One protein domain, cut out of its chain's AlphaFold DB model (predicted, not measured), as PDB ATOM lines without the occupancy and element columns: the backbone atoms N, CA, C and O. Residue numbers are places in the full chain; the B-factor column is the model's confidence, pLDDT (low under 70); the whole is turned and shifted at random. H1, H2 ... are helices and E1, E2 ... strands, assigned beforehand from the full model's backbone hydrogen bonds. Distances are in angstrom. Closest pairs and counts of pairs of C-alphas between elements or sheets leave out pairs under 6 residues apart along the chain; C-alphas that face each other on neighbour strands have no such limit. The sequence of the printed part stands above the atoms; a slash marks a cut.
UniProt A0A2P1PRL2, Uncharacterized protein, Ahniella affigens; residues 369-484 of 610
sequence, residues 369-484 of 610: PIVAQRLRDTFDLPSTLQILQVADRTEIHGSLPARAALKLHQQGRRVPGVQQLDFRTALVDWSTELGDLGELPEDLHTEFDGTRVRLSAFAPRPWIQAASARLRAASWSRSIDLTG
ATOM      1  N   PRO A 369      19.212  22.649  44.875       91.06
ATOM      2  CA  PRO A 369      20.201  23.132  43.915       91.06
ATOM      3  C   PRO A 369      21.017  22.012  43.254       91.06
ATOM      4  O   PRO A 369      21.343  22.113  42.072       91.06
ATOM      5  N   ILE A 370      21.313  20.931  43.983       92.88
ATOM      6  CA  ILE A 370      22.095  19.794  43.475       92.88
ATOM      7  C   ILE A 370      21.260  18.936  42.535       92.88
ATOM      8  O   ILE A 370      21.731  18.563  41.461       92.88
ATOM      9  N   VAL A 371      20.007  18.661  42.899       92.00
ATOM     10  CA  VAL A 371      19.067  17.942  42.028       92.00
ATOM     11  C   VAL A 371      18.840  18.729  40.736       92.00
ATOM     12  O   VAL A 371      18.911  18.154  39.650       92.00
ATOM     13  N   ALA A 372      18.650  20.047  40.836       91.38
ATOM     14  CA  ALA A 372      18.534  20.931  39.681       91.38
ATOM     15  C   ALA A 372      19.777  20.875  38.783       91.38
ATOM     16  O   ALA A 372      19.644  20.696  37.573       91.38
ATOM     17  N   GLN A 373      20.980  20.983  39.353       91.50
ATOM     18  CA  GLN A 373      22.215  20.935  38.572       91.50
ATOM     19  C   GLN A 373      22.420  19.570  37.907       91.50
ATOM     20  O   GLN A 373      22.698  19.504  36.713       91.50
ATOM     21  N   ARG A 374      22.163  18.475  38.628       91.88
ATOM     22  CA  ARG A 374      22.227  17.118  38.075       91.88
ATOM     23  C   ARG A 374      21.255  16.926  36.913       91.88
ATOM     24  O   ARG A 374      21.612  16.284  35.927       91.88
ATOM     25  N   LEU A 375      20.037  17.461  37.015       91.75
ATOM     26  CA  LEU A 375      19.068  17.441  35.918       91.75
ATOM     27  C   LEU A 375      19.586  18.205  34.698       91.75
ATOM     28  O   LEU A 375      19.455  17.697  33.584       91.75
ATOM     29  N   ARG A 376      20.204  19.376  34.898       91.38
ATOM     30  CA  ARG A 376      20.821  20.139  33.803       91.38
ATOM     31  C   ARG A 376      21.915  19.342  33.111       91.38
ATOM     32  O   ARG A 376      21.837  19.178  31.900       91.38
ATOM     33  N   ASP A 377      22.848  18.780  33.869       90.38
ATOM     34  CA  ASP A 377      23.991  18.051  33.310       90.38
ATOM     35  C   ASP A 377      23.563  16.740  32.625       90.38
ATOM     36  O   ASP A 377      24.112  16.353  31.597       90.38
ATOM     37  N   THR A 378      22.548  16.051  33.165       90.94
ATOM     38  CA  THR A 378      22.071  14.765  32.619       90.94
ATOM     39  C   THR A 378      21.266  14.937  31.328       90.94
ATOM     40  O   THR A 378      21.325  14.078  30.447       90.94
ATOM     41  N   PHE A 379      20.479  16.014  31.221       89.88
ATOM     42  CA  PHE A 379      19.557  16.239  30.099       89.88
ATOM     43  C   PHE A 379      19.953  17.404  29.184       89.88
ATOM     44  O   PHE A 379      19.180  17.720  28.279       89.88
ATOM     45  N   ASP A 380      21.134  17.995  29.388       87.81
ATOM     46  CA  ASP A 380      21.652  19.154  28.646       87.81
ATOM     47  C   ASP A 380      20.650  20.324  28.640       87.81
ATOM     48  O   ASP A 380      20.277  20.878  27.603       87.81
ATOM     49  N   LEU A 381      20.108  20.631  29.825       89.00
ATOM     50  CA  LEU A 381      19.086  21.668  29.969       89.00
ATOM     51  C   LEU A 381      19.734  23.061  29.958       89.00
ATOM     52  O   LEU A 381      20.754  23.266  30.623       89.00
ATOM     53  N   PRO A 382      19.121  24.051  29.287       87.19
ATOM     54  CA  PRO A 382      19.657  25.404  29.234       87.19
ATOM     55  C   PRO A 382      19.671  26.069  30.616       87.19
ATOM     56  O   PRO A 382      18.780  25.871  31.443       87.19
ATOM     57  N   SER A 383      20.666  26.927  30.855       84.75
ATOM     58  CA  SER A 383      20.821  27.659  32.122       84.75
ATOM     59  C   SER A 383      19.727  28.704  32.377       84.75
ATOM     60  O   SER A 383      19.539  29.122  33.516       84.75
ATOM     61  N   THR A 384      18.982  29.101  31.340       85.62
ATOM     62  CA  THR A 384      17.825  30.008  31.435       85.62
ATOM     63  C   THR A 384      16.622  29.380  32.139       85.62
ATOM     64  O   THR A 384      15.706  30.098  32.540       85.62
ATOM     65  N   LEU A 385      16.614  28.056  32.303       88.38
ATOM     66  CA  LEU A 385      15.510  27.309  32.882       88.38
ATOM     67  C   LEU A 385      15.617  27.264  34.412       88.38
ATOM     68  O   LEU A 385      16.625  26.838  34.997       88.38
ATOM     69  N   GLN A 386      14.551  27.713  35.070       89.75
ATOM     70  CA  GLN A 386      14.464  27.743  36.524       89.75
ATOM     71  C   GLN A 386      13.900  26.410  37.014       89.75
ATOM     72  O   GLN A 386      12.770  26.040  36.703       89.75
ATOM     73  N   ILE A 387      14.710  25.678  37.777       90.50
ATOM     74  CA  ILE A 387      14.328  24.406  38.394       90.50
ATOM     75  C   ILE A 387      14.243  24.652  39.892       90.50
ATOM     76  O   ILE A 387      15.251  24.978  40.523       90.50
ATOM     77  N   LEU A 388      13.045  24.516  40.447       89.50
ATOM     78  CA  LEU A 388      12.769  24.763  41.857       89.50
ATOM     79  C   LEU A 388      12.307  23.467  42.511       89.50
ATOM     80  O   LEU A 388      11.467  22.754  41.972       89.50
ATOM     81  N   GLN A 389      12.844  23.157  43.688       87.50
ATOM     82  CA  GLN A 389      12.381  22.019  44.475       87.50
ATOM     83  C   GLN A 389      11.445  22.525  45.572       87.50
ATOM     84  O   GLN A 389      11.861  23.265  46.462       87.50
ATOM     85  N   VAL A 390      10.171  22.147  45.482       86.00
ATOM     86  CA  VAL A 390       9.109  22.543  46.409       86.00
ATOM     87  C   VAL A 390       8.596  21.282  47.096       86.00
ATOM     88  O   VAL A 390       7.850  20.503  46.509       86.00
ATOM     89  N   ALA A 391       9.001  21.073  48.351       83.56
ATOM     90  CA  ALA A 391       8.761  19.823  49.078       83.56
ATOM     91  C   ALA A 391       9.251  18.600  48.270       83.56
ATOM     92  O   ALA A 391      10.446  18.494  47.998       83.56
ATOM     93  N   ASP A 392       8.340  17.719  47.851       83.12
ATOM     94  CA  ASP A 392       8.652  16.493  47.103       83.12
ATOM     95  C   ASP A 392       8.503  16.636  45.576       83.12
ATOM     96  O   ASP A 392       8.668  15.663  44.837       83.12
ATOM     97  N   ARG A 393       8.190  17.836  45.069       88.75
ATOM     98  CA  ARG A 393       8.068  18.095  43.626       88.75
ATOM     99  C   ARG A 393       9.172  19.015  43.123       88.75
ATOM    100  O   ARG A 393       9.520  20.011  43.752       88.75
ATOM    101  N   THR A 394       9.699  18.682  41.954       90.50
ATOM    102  CA  THR A 394      10.624  19.515  41.195       90.50
ATOM    103  C   THR A 394       9.825  20.236  40.114       90.50
ATOM    104  O   THR A 394       9.382  19.619  39.145       90.50
ATOM    105  N   GLU A 395       9.605  21.530  40.312       91.06
ATOM    106  CA  GLU A 395       8.882  22.401  39.392       91.06
ATOM    107  C   GLU A 395       9.847  22.979  38.352       91.06
ATOM    108  O   GLU A 395      10.920  23.492  38.688       91.06
ATOM    109  N   ILE A 396       9.456  22.890  37.082       90.00
ATOM    110  CA  ILE A 396      10.238  23.374  35.946       90.00
ATOM    111  C   ILE A 396       9.556  24.605  35.364       90.00
ATOM    112  O   ILE A 396       8.421  24.533  34.901       90.00
ATOM    113  N   HIS A 397      10.275  25.724  35.347       88.88
ATOM    114  CA  HIS A 397       9.774  27.009  34.873       88.88
ATOM    115  C   HIS A 397      10.629  27.522  33.711       88.88
ATOM    116  O   HIS A 397      11.863  27.523  33.778       88.88
ATOM    117  N   GLY A 398       9.964  28.007  32.663       87.88
ATOM    118  CA  GLY A 398      10.603  28.586  31.479       87.88
ATOM    119  C   GLY A 398      10.407  27.758  30.209       87.88
ATOM    120  O   GLY A 398       9.606  26.827  30.177       87.88
ATOM    121  N   SER A 399      11.127  28.141  29.153       88.69
ATOM    122  CA  SER A 399      11.066  27.482  27.846       88.69
ATOM    123  C   SER A 399      12.016  26.284  27.785       88.69
ATOM    124  O   SER A 399      13.201  26.414  28.105       88.69
ATOM    125  N   LEU A 400      11.500  25.126  27.376       89.38
ATOM    126  CA  LEU A 400      12.228  23.864  27.293       89.38
ATOM    127  C   LEU A 400      12.065  23.241  25.896       89.38
ATOM    128  O   LEU A 400      10.928  23.039  25.467       89.38
ATOM    129  N   PRO A 401      13.154  22.855  25.206       89.62
ATOM    130  CA  PRO A 401      13.057  22.189  23.908       89.62
ATOM    131  C   PRO A 401      12.241  20.891  23.979       89.62
ATOM    132  O   PRO A 401      12.419  20.094  24.907       89.62
ATOM    133  N   ALA A 402      11.399  20.627  22.978       88.12
ATOM    134  CA  ALA A 402      10.450  19.512  22.992       88.12
ATOM    135  C   ALA A 402      11.099  18.142  23.234       88.12
ATOM    136  O   ALA A 402      10.621  17.347  24.052       88.12
ATOM    137  N   ARG A 403      12.237  17.861  22.585       87.56
ATOM    138  CA  ARG A 403      12.996  16.621  22.829       87.56
ATOM    139  C   ARG A 403      13.499  16.497  24.263       87.56
ATOM    140  O   ARG A 403      13.453  15.399  24.822       87.56
ATOM    141  N   ALA A 404      14.007  17.585  24.837       88.50
ATOM    142  CA  ALA A 404      14.498  17.599  26.212       88.50
ATOM    143  C   ALA A 404      13.334  17.406  27.194       88.50
ATOM    144  O   ALA A 404      13.432  16.565  28.084       88.50
ATOM    145  N   ALA A 405      12.199  18.072  26.955       88.56
ATOM    146  CA  ALA A 405      10.976  17.922  27.740       88.56
ATOM    147  C   ALA A 405      10.464  16.476  27.765       88.56
ATOM    148  O   ALA A 405      10.181  15.930  28.830       88.56
ATOM    149  N   LEU A 406      10.428  15.812  26.607       87.56
ATOM    150  CA  LEU A 406      10.003  14.414  26.506       87.56
ATOM    151  C   LEU A 406      10.953  13.453  27.223       87.56
ATOM    152  O   LEU A 406      10.500  12.561  27.944       87.56
ATOM    153  N   LYS A 407      12.269  13.630  27.053       88.31
ATOM    154  CA  LYS A 407      13.267  12.822  27.771       88.31
ATOM    155  C   LYS A 407      13.158  13.020  29.280       88.31
ATOM    156  O   LYS A 407      13.171  12.036  30.018       88.31
ATOM    157  N   LEU A 408      13.013  14.267  29.722       89.75
ATOM    158  CA  LEU A 408      12.891  14.630  31.128       89.75
ATOM    159  C   LEU A 408      11.612  14.054  31.746       89.75
ATOM    160  O   LEU A 408      11.667  13.475  32.824       89.75
ATOM    161  N   HIS A 409      10.485  14.101  31.034       87.00
ATOM    162  CA  HIS A 409       9.233  13.481  31.477       87.00
ATOM    163  C   HIS A 409       9.351  11.954  31.625       87.00
ATOM    164  O   HIS A 409       8.920  11.378  32.622       87.00
ATOM    165  N   GLN A 410       9.989  11.283  30.660       85.44
ATOM    166  CA  GLN A 410      10.113   9.819  30.658       85.44
ATOM    167  C   GLN A 410      11.170   9.283  31.633       85.44
ATOM    168  O   GLN A 410      11.007   8.198  32.196       85.44
ATOM    169  N   GLN A 411      12.292   9.988  31.778       89.06
ATOM    170  CA  GLN A 411      13.487   9.479  32.457       89.06
ATOM    171  C   GLN A 411      13.896  10.318  33.665       89.06
ATOM    172  O   GLN A 411      14.695   9.843  34.466       89.06
ATOM    173  N   GLY A 412      13.351  11.518  33.850       87.50
ATOM    174  CA  GLY A 412      13.778  12.433  34.909       87.50
ATOM    175  C   GLY A 412      13.542  11.890  36.317       87.50
ATOM    176  O   GLY A 412      14.368  12.111  37.191       87.50
ATOM    177  N   ARG A 413      12.514  11.054  36.526       88.19
ATOM    178  CA  ARG A 413      12.294  10.338  37.803       88.19
ATOM    179  C   ARG A 413      13.362   9.283  38.122       88.19
ATOM    180  O   ARG A 413      13.379   8.749  39.224       88.19
ATOM    181  N   ARG A 414      14.224   8.927  37.161       89.50
ATOM    182  CA  ARG A 414      15.376   8.040  37.399       89.50
ATOM    183  C   ARG A 414      16.572   8.799  37.961       89.50
ATOM    184  O   ARG A 414      17.513   8.160  38.423       89.50
ATOM    185  N   VAL A 415      16.558  10.131  37.899       90.38
ATOM    186  CA  VAL A 415      17.622  10.950  38.465       90.38
ATOM    187  C   VAL A 415      17.494  10.927  39.988       90.38
ATOM    188  O   VAL A 415      16.427  11.248  40.515       90.38
ATOM    189  N   PRO A 416      18.556  10.541  40.716       88.56
ATOM    190  CA  PRO A 416      18.506  10.505  42.168       88.56
ATOM    191  C   PRO A 416      18.135  11.871  42.755       88.56
ATOM    192  O   PRO A 416      18.660  12.897  42.318       88.56
ATOM    193  N   GLY A 417      17.234  11.870  43.740       86.25
ATOM    194  CA  GLY A 417      16.693  13.081  44.369       86.25
ATOM    195  C   GLY A 417      15.399  13.613  43.737       86.25
ATOM    196  O   GLY A 417      14.722  14.419  44.365       86.25
ATOM    197  N   VAL A 418      14.995  13.124  42.558       89.50
ATOM    198  CA  VAL A 418      13.732  13.514  41.907       89.50
ATOM    199  C   VAL A 418      12.620  12.529  42.270       89.50
ATOM    200  O   VAL A 418      12.612  11.392  41.800       89.50
ATOM    201  N   GLN A 419      11.642  12.963  43.069       86.19
ATOM    202  CA  GLN A 419      10.466  12.139  43.389       86.19
ATOM    203  C   GLN A 419       9.333  12.351  42.371       86.19
ATOM    204  O   GLN A 419       8.809  11.389  41.786       86.19
ATOM    205  N   GLN A 420       9.002  13.619  42.117       87.19
ATOM    206  CA  GLN A 420       7.967  14.053  41.184       87.19
ATOM    207  C   GLN A 420       8.452  15.249  40.355       87.19
ATOM    208  O   GLN A 420       9.141  16.124  40.869       87.19
ATOM    209  N   LEU A 421       8.074  15.287  39.078       88.25
ATOM    210  CA  LEU A 421       8.330  16.409  38.171       88.25
ATOM    211  C   LEU A 421       7.011  17.112  37.870       88.25
ATOM    212  O   LEU A 421       6.022  16.440  37.566       88.25
ATOM    213  N   ASP A 422       7.007  18.438  37.952       87.19
ATOM    214  CA  ASP A 422       5.873  19.274  37.571       87.19
ATOM    215  C   ASP A 422       6.250  20.167  36.382       87.19
ATOM    216  O   ASP A 422       7.203  20.946  36.444       87.19
ATOM    217  N   PHE A 423       5.488  20.020  35.296       85.44
ATOM    218  CA  PHE A 423       5.662  20.732  34.029       85.44
ATOM    219  C   PHE A 423       4.575  21.790  33.790       85.44
ATOM    220  O   PHE A 423       4.539  22.373  32.711       85.44
ATOM    221  N   ARG A 424       3.676  22.057  34.750       80.44
ATOM    222  CA  ARG A 424       2.536  22.983  34.555       80.44
ATOM    223  C   ARG A 424       2.941  24.396  34.137       80.44
ATOM    224  O   ARG A 424       2.164  25.080  33.481       80.44
ATOM    225  N   THR A 425       4.125  24.834  34.541       78.38
ATOM    226  CA  THR A 425       4.679  26.162  34.245       78.38
ATOM    227  C   THR A 425       5.789  26.121  33.192       78.38
ATOM    228  O   THR A 425       6.380  27.157  32.877       78.38
ATOM    229  N   ALA A 426       6.065  24.945  32.625       82.56
ATOM    230  CA  ALA A 426       7.035  24.772  31.561       82.56
ATOM    231  C   ALA A 426       6.374  25.053  30.206       82.56
ATOM    232  O   ALA A 426       5.361  24.451  29.851       82.56
ATOM    233  N   LEU A 427       6.979  25.943  29.427       84.25
ATOM    234  CA  LEU A 427       6.623  26.143  28.028       84.25
ATOM    235  C   LEU A 427       7.472  25.196  27.187       84.25
ATOM    236  O   LEU A 427       8.696  25.184  27.305       84.25
ATOM    237  N   VAL A 428       6.831  24.383  26.354       88.31
ATOM    238  CA  VAL A 428       7.542  23.451  25.476       88.31
ATOM    239  C   VAL A 428       7.769  24.120  24.132       88.31
ATOM    240  O   VAL A 428       6.817  24.429  23.419       88.31
ATOM    241  N   ASP A 429       9.032  24.328  23.788       89.50
ATOM    242  CA  ASP A 429       9.430  24.917  22.520       89.50
ATOM    243  C   ASP A 429       9.570  23.835  21.445       89.50
ATOM    244  O   ASP A 429      10.415  22.941  21.542       89.50
ATOM    245  N   TRP A 430       8.727  23.933  20.417       89.56
ATOM    246  CA  TRP A 430       8.712  23.048  19.249       89.56
ATOM    247  C   TRP A 430       9.399  23.653  18.020       89.56
ATOM    248  O   TRP A 430       9.389  23.032  16.954       89.56
ATOM    249  N   SER A 431       9.992  24.844  18.135       88.69
ATOM    250  CA  SER A 431      10.644  25.549  17.024       88.69
ATOM    251  C   SER A 431      11.740  24.721  16.364       88.69
ATOM    252  O   SER A 431      11.816  24.661  15.139       88.69
ATOM    253  N   THR A 432      12.530  23.999  17.154       87.06
ATOM    254  CA  THR A 432      13.636  23.181  16.639       87.06
ATOM    255  C   THR A 432      13.127  21.963  15.857       87.06
ATOM    256  O   THR A 432      13.742  21.518  14.888       87.06
ATOM    257  N   GLU A 433      11.999  21.385  16.268       87.62
ATOM    258  CA  GLU A 433      11.468  20.156  15.688       87.62
ATOM    259  C   GLU A 433      10.487  20.398  14.541       87.62
ATOM    260  O   GLU A 433      10.469  19.587  13.610       87.62
ATOM    261  N   LEU A 434       9.684  21.462  14.610       89.62
ATOM    262  CA  LEU A 434       8.571  21.746  13.698       89.62
ATOM    263  C   LEU A 434       8.686  23.098  12.974       89.62
ATOM    264  O   LEU A 434       7.926  23.312  12.036       89.62
ATOM    265  N   GLY A 435       9.629  23.975  13.339       85.12
ATOM    266  CA  GLY A 435       9.760  25.311  12.736       85.12
ATOM    267  C   GLY A 435      10.069  25.304  11.234       85.12
ATOM    268  O   GLY A 435       9.672  26.214  10.517       85.12
ATOM    269  N   ASP A 436      10.689  24.239  10.715       86.38
ATOM    270  CA  ASP A 436      10.928  24.086   9.269       86.38
ATOM    271  C   ASP A 436       9.631  23.920   8.451       86.38
ATOM    272  O   ASP A 436       9.657  24.005   7.224       86.38
ATOM    273  N   LEU A 437       8.505  23.608   9.105       84.19
ATOM    274  CA  LEU A 437       7.206  23.396   8.456       84.19
ATOM    275  C   LEU A 437       6.429  24.706   8.235       84.19
ATOM    276  O   LEU A 437       5.303  24.657   7.737       84.19
ATOM    277  N   GLY A 438       7.017  25.849   8.598       81.69
ATOM    278  CA  GLY A 438       6.397  27.173   8.555       81.69
ATOM    279  C   GLY A 438       6.152  27.742   9.951       81.69
ATOM    280  O   GLY A 438       6.711  27.265  10.939       81.69
ATOM    281  N   GLU A 439       5.309  28.771  10.032       82.38
ATOM    282  CA  GLU A 439       4.918  29.367  11.311       82.38
ATOM    283  C   GLU A 439       4.186  28.345  12.193       82.38
ATOM    284  O   GLU A 439       3.330  27.582  11.737       82.38
ATOM    285  N   LEU A 440       4.570  28.305  13.469       86.94
ATOM    286  CA  LEU A 440       3.930  27.458  14.467       86.94
ATOM    287  C   LEU A 440       2.557  28.044  14.833       86.94
ATOM    288  O   LEU A 440       2.453  29.263  14.965       86.94
ATOM    289  N   PRO A 441       1.524  27.209  15.055       86.31
ATOM    290  CA  PRO A 441       0.239  27.683  15.561       86.31
ATOM    291  C   PRO A 441       0.409  28.422  16.895       86.31
ATOM    292  O   PRO A 441       1.097  27.928  17.790       86.31
ATOM    293  N   GLU A 442      -0.224  29.589  17.043       83.88
ATOM    294  CA  GLU A 442      -0.144  30.392  18.277       83.88
ATOM    295  C   GLU A 442      -0.749  29.668  19.493       83.88
ATOM    296  O   GLU A 442      -0.338  29.890  20.630       83.88
ATOM    297  N   ASP A 443      -1.699  28.769  19.249       85.75
ATOM    298  CA  ASP A 443      -2.406  27.954  20.237       85.75
ATOM    299  C   ASP A 443      -1.783  26.557  20.415       85.75
ATOM    300  O   ASP A 443      -2.432  25.625  20.902       85.75
ATOM    301  N   LEU A 444      -0.521  26.381  20.003       88.75
ATOM    302  CA  LEU A 444       0.195  25.125  20.185       88.75
ATOM    303  C   LEU A 444       0.485  24.893  21.672       88.75
ATOM    304  O   LEU A 444       1.400  25.472  22.262       88.75
ATOM    305  N   HIS A 445      -0.267  23.976  22.267       88.25
ATOM    306  CA  HIS A 445      -0.138  23.604  23.667       88.25
ATOM    307  C   HIS A 445       0.323  22.157  23.815       88.25
ATOM    308  O   HIS A 445      -0.041  21.266  23.043       88.25
ATOM    309  N   THR A 446       1.153  21.928  24.830       89.62
ATOM    310  CA  THR A 446       1.682  20.606  25.171       89.62
ATOM    311  C   THR A 446       1.246  20.242  26.576       89.62
ATOM    312  O   THR A 446       1.595  20.929  27.532       89.62
ATOM    313  N   GLU A 447       0.503  19.149  26.700       88.19
ATOM    314  CA  GLU A 447       0.035  18.627  27.979       88.19
ATOM    315  C   GLU A 447       0.745  17.306  28.295       88.19
ATOM    316  O   GLU A 447       0.805  16.389  27.470       88.19
ATOM    317  N   PHE A 448       1.297  17.198  29.503       85.25
ATOM    318  CA  PHE A 448       1.970  15.991  29.977       85.25
ATOM    319  C   PHE A 448       0.985  15.136  30.786       85.25
ATOM    320  O   PHE A 448       0.727  15.424  31.954       85.25
ATOM    321  N   ASP A 449       0.450  14.070  30.179       77.12
ATOM    322  CA  ASP A 449      -0.513  13.155  30.810       77.12
ATOM    323  C   ASP A 449       0.119  11.781  31.067       77.12
ATOM    324  O   ASP A 449       0.235  10.917  30.186       77.12
ATOM    325  N   GLY A 450       0.556  11.571  32.309       72.62
ATOM    326  CA  GLY A 450       1.084  10.293  32.776       72.62
ATOM    327  C   GLY A 450       2.302   9.833  31.971       72.62
ATOM    328  O   GLY A 450       3.422  10.243  32.244       72.62
ATOM    329  N   THR A 451       2.097   8.953  30.989       70.44
ATOM    330  CA  THR A 451       3.169   8.406  30.128       70.44
ATOM    331  C   THR A 451       3.164   8.958  28.704       70.44
ATOM    332  O   THR A 451       4.091   8.680  27.940       70.44
ATOM    333  N   ARG A 452       2.135   9.725  28.332       82.31
ATOM    334  CA  ARG A 452       1.976  10.303  26.997       82.31
ATOM    335  C   ARG A 452       2.028  11.821  27.072       82.31
ATOM    336  O   ARG A 452       1.790  12.420  28.115       82.31
ATOM    337  N   VAL A 453       2.373  12.433  25.950       87.31
ATOM    338  CA  VAL A 453       2.409  13.887  25.809       87.31
ATOM    339  C   VAL A 453       1.429  14.264  24.723       87.31
ATOM    340  O   VAL A 453       1.627  13.878  23.575       87.31
ATOM    341  N   ARG A 454       0.355  14.961  25.080       90.44
ATOM    342  CA  ARG A 454      -0.660  15.386  24.120       90.44
ATOM    343  C   ARG A 454      -0.267  16.729  23.526       90.44
ATOM    344  O   ARG A 454      -0.026  17.684  24.258       90.44
ATOM    345  N   LEU A 455      -0.210  16.777  22.199       91.56
ATOM    346  CA  LEU A 455      -0.012  18.002  21.435       91.56
ATOM    347  C   LEU A 455      -1.368  18.453  20.883       91.56
ATOM    348  O   LEU A 455      -2.025  17.697  20.159       91.56
ATOM    349  N   SER A 456      -1.788  19.664  21.232       90.25
ATOM    350  CA  SER A 456      -3.059  20.252  20.799       90.25
ATOM    351  C   SER A 456      -2.834  21.605  20.148       90.25
ATOM    352  O   SER A 456      -2.082  22.412  20.685       90.25
ATOM    353  N   ALA A 457      -3.472  21.824  19.000       89.69
ATOM    354  CA  ALA A 457      -3.461  23.088  18.265       89.69
ATOM    355  C   ALA A 457      -4.531  23.057  17.165       89.69
ATOM    356  O   ALA A 457      -4.872  21.979  16.654       89.69
ATOM    357  N   PHE A 458      -4.992  24.229  16.749       84.62
ATOM    358  CA  PHE A 458      -5.782  24.437  15.548       84.62
ATOM    359  C   PHE A 458      -4.858  24.830  14.397       84.62
ATOM    360  O   PHE A 458      -4.319  25.932  14.349       84.62
ATOM    361  N   ALA A 459      -4.697  23.935  13.426       84.94
ATOM    362  CA  ALA A 459      -3.802  24.168  12.298       84.94
ATOM    363  C   ALA A 459      -4.409  23.690  10.970       84.94
ATOM    364  O   ALA A 459      -5.288  22.821  10.957       84.94
ATOM    365  N   PRO A 460      -3.931  24.208   9.824       78.88
ATOM    366  CA  PRO A 460      -4.332  23.693   8.522       78.88
ATOM    367  C   PRO A 460      -3.993  22.203   8.367       78.88
ATOM    368  O   PRO A 460      -2.901  21.770   8.746       78.88
ATOM    369  N   ARG A 461      -4.875  21.412   7.729       77.69
ATOM    370  CA  ARG A 461      -4.616  19.974   7.474       77.69
ATOM    371  C   ARG A 461      -3.233  19.673   6.871       77.69
ATOM    372  O   ARG A 461      -2.627  18.710   7.341       77.69
ATOM    373  N   PRO A 462      -2.708  20.428   5.879       79.38
ATOM    374  CA  PRO A 462      -1.382  20.151   5.320       79.38
ATOM    375  C   PRO A 462      -0.270  20.227   6.371       79.38
ATOM    376  O   PRO A 462       0.593  19.351   6.425       79.38
ATOM    377  N   TRP A 463      -0.339  21.224   7.260       86.38
ATOM    378  CA  TRP A 463       0.598  21.369   8.370       86.38
ATOM    379  C   TRP A 463       0.457  20.206   9.357       86.38
ATOM    380  O   TRP A 463       1.454  19.566   9.685       86.38
ATOM    381  N   ILE A 464      -0.774  19.846   9.751       87.00
ATOM    382  CA  ILE A 464      -1.032  18.715  10.664       87.00
ATOM    383  C   ILE A 464      -0.485  17.406  10.087       87.00
ATOM    384  O   ILE A 464       0.120  16.618  10.817       87.00
ATOM    385  N   GLN A 465      -0.674  17.158   8.788       86.56
ATOM    386  CA  GLN A 465      -0.161  15.965   8.111       86.56
ATOM    387  C   GLN A 465       1.371  15.942   8.093       86.56
ATOM    388  O   GLN A 465       1.958  14.916   8.442       86.56
ATOM    389  N   ALA A 466       2.014  17.060   7.744       88.12
ATOM    390  CA  ALA A 466       3.470  17.173   7.720       88.12
ATOM    391  C   ALA A 466       4.082  17.024   9.124       88.12
ATOM    392  O   ALA A 466       5.007  16.229   9.314       88.12
ATOM    393  N   ALA A 467       3.515  17.709  10.122       90.50
ATOM    394  CA  ALA A 467       3.919  17.609  11.521       90.50
ATOM    395  C   ALA A 467       3.734  16.179  12.047       90.50
ATOM    396  O   ALA A 467       4.659  15.599  12.615       90.50
ATOM    397  N   SER A 468       2.581  15.558  11.778       90.50
ATOM    398  CA  SER A 468       2.302  14.178  12.187       90.50
ATOM    399  C   SER A 468       3.245  13.172  11.536       90.50
ATOM    400  O   SER A 468       3.698  12.245  12.206       90.50
ATOM    401  N   ALA A 469       3.557  13.331  10.248       89.44
ATOM    402  CA  ALA A 469       4.494  12.465   9.542       89.44
ATOM    403  C   ALA A 469       5.914  12.593  10.114       89.44
ATOM    404  O   ALA A 469       6.540  11.579  10.428       89.44
ATOM    405  N   ARG A 470       6.394  13.829  10.317       90.50
ATOM    406  CA  ARG A 470       7.724  14.117  10.877       90.50
ATOM    407  C   ARG A 470       7.862  13.600  12.304       90.50
ATOM    408  O   ARG A 470       8.850  12.936  12.617       90.50
ATOM    409  N   LEU A 471       6.858  13.843  13.149       90.19
ATOM    410  CA  LEU A 471       6.847  13.327  14.512       90.19
ATOM    411  C   LEU A 471       6.793  11.802  14.491       90.19
ATOM    412  O   LEU A 471       7.691  11.199  15.052       90.19
ATOM    413  N   ARG A 472       5.869  11.145  13.782       89.50
ATOM    414  CA  ARG A 472       5.803   9.664  13.751       89.50
ATOM    415  C   ARG A 472       7.065   8.991  13.201       89.50
ATOM    416  O   ARG A 472       7.363   7.870  13.607       89.50
ATOM    417  N   ALA A 473       7.799   9.651  12.305       88.69
ATOM    418  CA  ALA A 473       9.072   9.149  11.791       88.69
ATOM    419  C   ALA A 473      10.199   9.185  12.840       88.69
ATOM    420  O   ALA A 473      11.148   8.402  12.764       88.69
ATOM    421  N   ALA A 474      10.108  10.071  13.832       86.38
ATOM    422  CA  ALA A 474      11.097  10.170  14.890       86.38
ATOM    423  C   ALA A 474      10.962   9.017  15.903       86.38
ATOM    424  O   ALA A 474       9.885   8.696  16.386       86.38
ATOM    425  N   SER A 475      12.076   8.395  16.294       84.00
ATOM    426  CA  SER A 475      12.047   7.286  17.261       84.00
ATOM    427  C   SER A 475      11.655   7.721  18.681       84.00
ATOM    428  O   SER A 475      11.090   6.927  19.432       84.00
ATOM    429  N   TRP A 476      11.932   8.977  19.043       83.31
ATOM    430  CA  TRP A 476      11.708   9.551  20.376       83.31
ATOM    431  C   TRP A 476      10.276  10.059  20.612       83.31
ATOM    432  O   TRP A 476       9.906  10.331  21.750       83.31
ATOM    433  N   SER A 477       9.458  10.171  19.569       82.69
ATOM    434  CA  SER A 477       8.124  10.792  19.597       82.69
ATOM    435  C   SER A 477       6.974   9.802  19.826       82.69
ATOM    436  O   SER A 477       5.810  10.189  19.788       82.69
ATOM    437  N   ARG A 478       7.260   8.508  20.029       81.00
ATOM    438  CA  ARG A 478       6.224   7.456  20.104       81.00
ATOM    439  C   ARG A 478       5.198   7.673  21.216       81.00
ATOM    440  O   ARG A 478       4.104   7.126  21.144       81.00
ATOM    441  N   SER A 479       5.564   8.425  22.253       82.12
ATOM    442  CA  SER A 479       4.679   8.783  23.362       82.12
ATOM    443  C   SER A 479       3.830  10.027  23.089       82.12
ATOM    444  O   SER A 479       3.054  10.407  23.960       82.12
ATOM    445  N   ILE A 480       3.996  10.687  21.939       88.25
ATOM    446  CA  ILE A 480       3.250  11.896  21.605       88.25
ATOM    447  C   ILE A 480       1.877  11.506  21.060       88.25
ATOM    448  O   ILE A 480       1.758  10.810  20.050       88.25
ATOM    449  N   ASP A 481       0.842  11.971  21.741       89.00
ATOM    450  CA  ASP A 481      -0.540  11.901  21.306       89.00
ATOM    451  C   ASP A 481      -0.862  13.111  20.418       89.00
ATOM    452  O   ASP A 481      -0.850  14.256  20.867       89.00
ATOM    453  N   LEU A 482      -1.114  12.842  19.135       88.81
ATOM    454  CA  LEU A 482      -1.395  13.855  18.114       88.81
ATOM    455  C   LEU A 482      -2.897  14.055  17.880       88.81
ATOM    456  O   LEU A 482      -3.268  14.822  16.995       88.81
ATOM    457  N   THR A 483      -3.776  13.375  18.628       86.38
ATOM    458  CA  THR A 483      -5.232  13.513  18.434       86.38
ATOM    459  C   THR A 483      -5.766  14.882  18.852       86.38
ATOM    460  O   THR A 483      -6.905  15.201  18.531       86.38
ATOM    461  N   GLY A 484      -4.971  15.680  19.572       85.19
ATOM    462  CA  GLY A 484      -5.309  17.061  19.920       85.19
ATOM    463  C   GLY A 484      -5.145  18.050  18.763       85.19
ATOM    464  O   GLY A 484      -5.638  19.172  18.864       85.19
TER     465      GLY A 484
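AT A GLANCE: This is residues 369 to 484 of the 610 residues of an uncharacterized protein of Ahniella affigens (UniProt A0A2P1PRL2). Two small sheets stand end to end in one long, twisted wall, with H1, H2 and H4 packed over one face and the other face bare of named helices. H2 spans the join and covers part of both sheets, H1 covers the E1 end, and H4 covers the other sheet, with H3 beside it. The printed part has 116 residues, with four named helices and seven named strands in the order H1 E1 E2 H2 E3 E4 H3 E5 E6 H4 E7, class mixed. E1 to E4 make a branched sheet; the other is mixed, in the order E5 E6 E7. The whole is compact, with a radius of gyration of the C-alphas of 14.6 A, yet elongated, spanning 45 by 24 by 20 A.

IN THESE COORDINATES: H1, residues 369 to 379, begins at C-alpha 369 (20.201, 23.132, 43.915) and is 15.5 A long. E1 is residues 386 to 390, and E2, residues 393 to 401, is 20.7 A long. H2, residues 402 to 414, is 19.1 A long and begins at C-alpha 402 (10.450, 19.512, 22.992). E3 is residues 420 to 422, E4 426 to 429, H3 431 to 437 and E5 445 to 449. E6, residues 452 to 459, is 21.0 A long, and H4, residues 461 to 473, 18.0 A. E7, residues 480 to 484, ends at C-alpha 484 (-5.309, 17.061, 19.920).

HOW THE PARTS SIT: E2 bends by 85 degrees at residue 398 in a strongly twisted sheet. E1, its antiparallel hairpin partner, lies on one side, with N 388 and O 395 2.9 A apart. On the other side are parallel E3, with N 394 and O 420 at 2.8 A, and parallel E4, with N 427 and O 398 at 2.9 A. E2, H2, E3 and E6, H4, E7 are strand-helix-strand units, parallel neighbour strands with a helix between, each with a right-handed crossover. H1 and H2 are on the same face, at heights of 9.9 A and 7.6 A over the sheet. They touch at Phe 379 and Ala 404, C-alphas 6.5 A apart, at a steep tilt of 57 degrees, opposite ways. The closest C-alphas of E4 and E5, Val 428 and Thr 446, are 6.5 A apart. E5 and E6 form an antiparallel hairpin, with N 447 and O 454 at 2.9 A; E7 is parallel to E6, with N 481 and O 453 at 2.8 A. H2 and H4 are on the same face of this sheet, at heights of 10.9 A and 9.4 A. H4 touches H3 with residues 463 to 467 alone; the closest C-alphas, Leu 434 and Ala 467, are 6.6 A apart. Every O i to N i+4 pair is within hydrogen-bond range in H1 and H4, but 7 of 9 in H2 and 1 of 3 in H3, where 1 of 4 O i to N i+3 pairs is.

THE WHOLE: The two farthest C-alphas, Ala 391 and Pro 462, are 44.9 A apart. The printed part has no cut and no long link. Mean pLDDT of the printed part is 87.0, and no printed residue is under 70.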